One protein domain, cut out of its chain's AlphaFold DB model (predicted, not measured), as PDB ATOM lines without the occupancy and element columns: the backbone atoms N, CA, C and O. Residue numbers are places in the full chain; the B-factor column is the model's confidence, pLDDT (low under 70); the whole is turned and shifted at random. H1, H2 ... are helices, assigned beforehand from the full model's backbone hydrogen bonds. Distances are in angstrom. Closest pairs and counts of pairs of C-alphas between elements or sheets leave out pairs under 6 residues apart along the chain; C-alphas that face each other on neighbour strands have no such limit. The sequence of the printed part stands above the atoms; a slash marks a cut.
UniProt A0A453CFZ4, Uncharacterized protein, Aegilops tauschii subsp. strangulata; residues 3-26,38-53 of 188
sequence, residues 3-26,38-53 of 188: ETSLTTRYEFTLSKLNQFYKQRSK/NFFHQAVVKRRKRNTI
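Overview. This is residues 3 to 26 and 38 to 53 of the 188 residues of an uncharacterized protein of Aegilops tauschii subsp. strangulata (UniProt A0A453CFZ4). Two helices, H1 and then the shorter H2, are set partly overlapping, the last part of H1 beside the first part of H2, and make a long rod. Residues 3 to 17 of H1 stick out at one end and residues 48 to 53 at the other. The printed part has 40 residues with two named helices and no named strand, all helix in class. It is only just extended, close to loose, with a radius of gyration of the C-alphas of 13.8 A and spans of 46 by 14 by 14 A.

Along the chain. Find C-alpha 3 at (-54.662, -11.679, 28.824); from there H1, residues 3 to 25, runs 32.6 A. Past the cut, H2, residues 38 to 51, runs 19.9 A to C-alpha 51 at (-36.901, -50.480, 25.679).

Arrangement. Look at residues 21 to 25 of H1 and 40 to 44 of H2, with which alone the helices touch; the closest C-alphas, those of Ser 25 and Val 44, are 5.5 A apart. They run the same way at a shallow tilt of 31 degrees. In H1 and H2 every O i to N i+4 pair is within hydrogen-bond range.

Size, cuts and confidence. The C-alphas farthest apart, those of Glu 3 and Ile 53, are 47.0 A apart. Residues 27 to 37 are not printed; C-alphas 26 and 38 across this cut are 15.1 A apart. In the B-factor column, residues 25 to 26 are under 70.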
ATOM      1  N   GLU A   3     -54.607 -10.626  27.814       85.56
ATOM      2  CA  GLU A   3     -54.662 -11.679  28.824       85.56
ATOM      3  C   GLU A   3     -55.543 -12.855  28.391       85.56
ATOM      4  O   GLU A   3     -55.084 -13.991  28.373       85.56
ATOM      5  N   THR A   4     -56.763 -12.591  27.913       84.88
ATOM      6  CA  THR A   4     -57.672 -13.641  27.428       84.88
ATOM      7  C   THR A   4     -57.058 -14.431  26.268       84.88
ATOM      8  O   THR A   4     -57.133 -15.654  26.249       84.88
ATOM      9  N   SER A   5     -56.388 -13.749  25.331       90.12
ATOM     10  CA  SER A   5     -55.714 -14.402  24.198       90.12
ATOM     11  C   SER A   5     -54.542 -15.286  24.645       90.12
ATOM     12  O   SER A   5     -54.381 -16.401  24.140       90.12
ATOM     13  N   LEU A   6     -53.748 -14.822  25.615       87.81
ATOM     14  CA  LEU A   6     -52.640 -15.589  26.185       87.81
ATOM     15  C   LEU A   6     -53.141 -16.825  26.934       87.81
ATOM     16  O   LEU A   6     -52.591 -17.910  26.735       87.81
ATOM     17  N   THR A   7     -54.210 -16.696  27.721       86.75
ATOM     18  CA  THR A   7     -54.821 -17.816  28.450       86.75
ATOM     19  C   THR A   7     -55.358 -18.874  27.489       86.75
ATOM     20  O   THR A   7     -55.032 -20.051  27.631       86.75
ATOM     21  N   THR A   8     -56.079 -18.474  26.435       89.12
ATOM     22  CA  THR A   8     -56.560 -19.411  25.405       89.12
ATOM     23  C   THR A   8     -55.404 -20.124  24.701       89.12
ATOM     24  O   THR A   8     -55.448 -21.339  24.499       89.12
ATOM     25  N   ARG A   9     -54.332 -19.400  24.352       87.25
ATOM     26  CA  ARG A   9     -53.149 -20.002  23.718       87.25
ATOM     27  C   ARG A   9     -52.449 -20.985  24.655       87.25
ATOM     28  O   ARG A   9     -52.063 -22.063  24.210       87.25
ATOM     29  N   TYR A  10     -52.321 -20.643  25.934       86.44
ATOM     30  CA  TYR A  10     -51.744 -21.511  26.957       86.44
ATOM     31  C   TYR A  10     -52.544 -22.810  27.123       86.44
ATOM     32  O   TYR A  10     -51.974 -23.901  27.052       86.44
ATOM     33  N   GLU A  11     -53.869 -22.719  27.255       87.00
ATOM     34  CA  GLU A  11     -54.745 -23.892  27.364       87.00
ATOM     35  C   GLU A  11     -54.696 -24.777  26.120       87.00
ATOM     36  O   GLU A  11     -54.655 -26.007  26.230       87.00
ATOM     37  N   PHE A  12     -54.642 -24.166  24.936       87.50
ATOM     38  CA  PHE A  12     -54.495 -24.875  23.672       87.50
ATOM     39  C   PHE A  12     -53.158 -25.623  23.584       87.50
ATOM     40  O   PHE A  12     -53.129 -26.808  23.240       87.50
ATOM     41  N   THR A  13     -52.045 -24.974  23.945       84.81
ATOM     42  CA  THR A  13     -50.721 -25.614  23.986       84.81
ATOM     43  C   THR A  13     -50.685 -26.762  24.993       84.81
ATOM     44  O   THR A  13     -50.178 -27.837  24.672       84.81
ATOM     45  N   LEU A  14     -51.269 -26.584  26.180       82.25
ATOM     46  CA  LEU A  14     -51.377 -27.646  27.182       82.25
ATOM     47  C   LEU A  14     -52.218 -28.828  26.698       82.25
ATOM     48  O   LEU A  14     -51.854 -29.977  26.946       82.25
ATOM     49  N   SER A  15     -53.321 -28.563  25.997       83.81
ATOM     50  CA  SER A  15     -54.165 -29.606  25.410       83.81
ATOM     51  C   SER A  15     -53.379 -30.453  24.406       83.81
ATOM     52  O   SER A  15     -53.342 -31.681  24.526       83.81
ATOM     53  N   LYS A  16     -52.643 -29.805  23.490       83.69
ATOM     54  CA  LYS A  16     -51.757 -30.482  22.527       83.69
ATOM     55  C   LYS A  16     -50.663 -31.296  23.212       83.69
ATOM     56  O   LYS A  16     -50.415 -32.439  22.839       83.69
ATOM     57  N   LEU A  17     -50.029 -30.734  24.239       81.19
ATOM     58  CA  LEU A  17     -48.985 -31.418  25.003       81.19
ATOM     59  C   LEU A  17     -49.534 -32.668  25.710       81.19
ATOM     60  O   LEU A  17     -48.896 -33.722  25.710       81.19
ATOM     61  N   ASN A  18     -50.739 -32.578  26.274       77.94
ATOM     62  CA  ASN A  18     -51.409 -33.710  26.903       77.94
ATOM     63  C   ASN A  18     -51.743 -34.805  25.876       77.94
ATOM     64  O   ASN A  18     -51.422 -35.971  26.098       77.94
ATOM     65  N   GLN A  19     -52.302 -34.439  24.717       76.56
ATOM     66  CA  GLN A  19     -52.547 -35.377  23.613       76.56
ATOM     67  C   GLN A  19     -51.255 -36.076  23.160       76.56
ATOM     68  O   GLN A  19     -51.230 -37.305  23.057       76.56
ATOM     69  N   PHE A  20     -50.164 -35.322  22.999       77.75
ATOM     70  CA  PHE A  20     -48.848 -35.848  22.636       77.75
ATOM     71  C   PHE A  20     -48.334 -36.888  23.643       77.75
ATOM     72  O   PHE A  20     -47.954 -38.003  23.270       77.75
ATOM     73  N   TYR A  21     -48.348 -36.574  24.942       71.94
ATOM     74  CA  TYR A  21     -47.880 -37.514  25.966       71.94
ATOM     75  C   TYR A  21     -48.816 -38.712  26.149       71.94
ATOM     76  O   TYR A  21     -48.337 -39.835  26.337       71.94
ATOM     77  N   LYS A  22     -50.132 -38.512  26.020       72.75
ATOM     78  CA  LYS A  22     -51.127 -39.592  26.022       72.75
ATOM     79  C   LYS A  22     -50.838 -40.591  24.902       72.75
ATOM     80  O   LYS A  22     -50.692 -41.781  25.190       72.75
ATOM     81  N   GLN A  23     -50.656 -40.116  23.669       72.50
ATOM     82  CA  GLN A  23     -50.326 -40.949  22.507       72.50
ATOM     83  C   GLN A  23     -49.037 -41.754  22.735       72.50
ATOM     84  O   GLN A  23     -49.018 -42.973  22.556       72.50
ATOM     85  N   ARG A  24     -47.968 -41.107  23.219       73.44
ATOM     86  CA  ARG A  24     -46.671 -41.767  23.466       73.44
ATOM     87  C   ARG A  24     -46.699 -42.774  24.613       73.44
ATOM     88  O   ARG A  24     -45.955 -43.755  24.579       73.44
ATOM     89  N   SER A  25     -47.534 -42.545  25.625       68.19
ATOM     90  CA  SER A  25     -47.659 -43.457  26.767       68.19
ATOM     91  C   SER A  25     -48.325 -44.789  26.399       68.19
ATOM     92  O   SER A  25     -48.051 -45.796  27.050       68.19
ATOM     93  N   LYS A  26     -49.165 -44.815  25.346       67.31
ATOM     94  CA  LYS A  26     -50.006 -45.958  24.934       67.31
ATOM     95  C   LYS A  26     -50.879 -46.545  26.068       67.31
ATOM     96  O   LYS A  26     -51.282 -47.705  25.993       67.31
ATOM     97  N   ASN A  38     -47.188 -34.998  34.313       74.12
ATOM     98  CA  ASN A  38     -46.058 -35.550  35.069       74.12
ATOM     99  C   ASN A  38     -46.080 -37.082  35.126       74.12
ATOM    100  O   ASN A  38     -45.051 -37.716  34.876       74.12
ATOM    101  N   PHE A  39     -47.239 -37.693  35.389       77.94
ATOM    102  CA  PHE A  39     -47.376 -39.151  35.365       77.94
ATOM    103  C   PHE A  39     -47.059 -39.720  33.981       77.94
ATOM    104  O   PHE A  39     -46.254 -40.648  33.865       77.94
ATOM    105  N   PHE A  40     -47.637 -39.149  32.916       70.81
ATOM    106  CA  PHE A  40     -47.371 -39.620  31.554       70.81
ATOM    107  C   PHE A  40     -45.902 -39.450  31.171       70.81
ATOM    108  O   PHE A  40     -45.316 -40.359  30.582       70.81
ATOM    109  N   HIS A  41     -45.279 -38.335  31.554       77.19
ATOM    110  CA  HIS A  41     -43.858 -38.105  31.330       77.19
ATOM    111  C   HIS A  41     -43.000 -39.176  32.024       77.19
ATOM    112  O   HIS A  41     -42.173 -39.823  31.376       77.19
ATOM    113  N   GLN A  42     -43.236 -39.450  33.311       83.06
ATOM    114  CA  GLN A  42     -42.510 -40.496  34.042       83.06
ATOM    115  C   GLN A  42     -42.749 -41.898  33.460       83.06
ATOM    116  O   GLN A  42     -41.804 -42.681  33.323       83.06
ATOM    117  N   ALA A  43     -43.983 -42.211  33.055       82.06
ATOM    118  CA  ALA A  43     -44.317 -43.473  32.399       82.06
ATOM    119  C   ALA A  43     -43.556 -43.646  31.072       82.06
ATOM    120  O   ALA A  43     -43.001 -44.719  30.810       82.06
ATOM    121  N   VAL A  44     -43.460 -42.583  30.266       81.25
ATOM    122  CA  VAL A  44     -42.677 -42.562  29.022       81.25
ATOM    123  C   VAL A  44     -41.187 -42.758  29.308       81.25
ATOM    124  O   VAL A  44     -40.552 -43.572  28.636       81.25
ATOM    125  N   VAL A  45     -40.622 -42.095  30.323       85.44
ATOM    126  CA  VAL A  45     -39.208 -42.265  30.713       85.44
ATOM    127  C   VAL A  45     -38.922 -43.699  31.161       85.44
ATOM    128  O   VAL A  45     -37.951 -44.304  30.701       85.44
ATOM    129  N   LYS A  46     -39.779 -44.284  32.008       86.19
ATOM    130  CA  LYS A  46     -39.652 -45.682  32.452       86.19
ATOM    131  C   LYS A  46     -39.709 -46.648  31.267       86.19
ATOM    132  O   LYS A  46     -38.879 -47.551  31.169       86.19
ATOM    133  N   ARG A  47     -40.654 -46.441  30.343       83.19
ATOM    134  CA  ARG A  47     -40.781 -47.245  29.120       83.19
ATOM    135  C   ARG A  47     -39.557 -47.101  28.217       83.19
ATOM    136  O   ARG A  47     -39.084 -48.108  27.702       83.19
ATOM    137  N   ARG A  48     -39.022 -45.885  28.062       85.31
ATOM    138  CA  ARG A  48     -37.804 -45.618  27.284       85.31
ATOM    139  C   ARG A  48     -36.629 -46.413  27.841       85.31
ATOM    140  O   ARG A  48     -36.039 -47.167  27.087       85.31
ATOM    141  N   LYS A  49     -36.372 -46.330  29.153       85.88
ATOM    142  CA  LYS A  49     -35.304 -47.102  29.812       85.88
ATOM    143  C   LYS A  49     -35.452 -48.610  29.595       85.88
ATOM    144  O   LYS A  49     -34.472 -49.267  29.284       85.88
ATOM    145  N   ARG A  50     -36.672 -49.150  29.718       82.31
ATOM    146  CA  ARG A  50     -36.937 -50.588  29.513       82.31
ATOM    147  C   ARG A  50     -36.722 -51.042  28.065       82.31
ATOM    148  O   ARG A  50     -36.364 -52.189  27.840       82.31
ATOM    149  N   ASN A  51     -36.998 -50.168  27.102       83.94
ATOM    150  CA  ASN A  51     -36.901 -50.480  25.679       83.94
ATOM    151  C   ASN A  51     -35.527 -50.134  25.079       83.94
ATOM    152  O   ASN A  51     -35.286 -50.448  23.918       83.94
ATOM    153  N   THR A  52     -34.640 -49.469  25.825       88.31
ATOM    154  CA  THR A  52     -33.269 -49.212  25.381       88.31
ATOM    155  C   THR A  52     -32.477 -50.513  25.407       88.31
ATOM    156  O   THR A  52     -32.340 -51.150  26.448       88.31
ATOM    157  N   ILE A  53     -31.934 -50.888  24.251       91.44
ATOM    158  CA  ILE A  53     -31.076 -52.059  24.110       91.44
ATOM    159  C   ILE A  53     -29.638 -51.612  24.370       91.44
ATOM    160  O   ILE A  53     -29.049 -50.911  23.552       91.44
TER     161      ILE A  53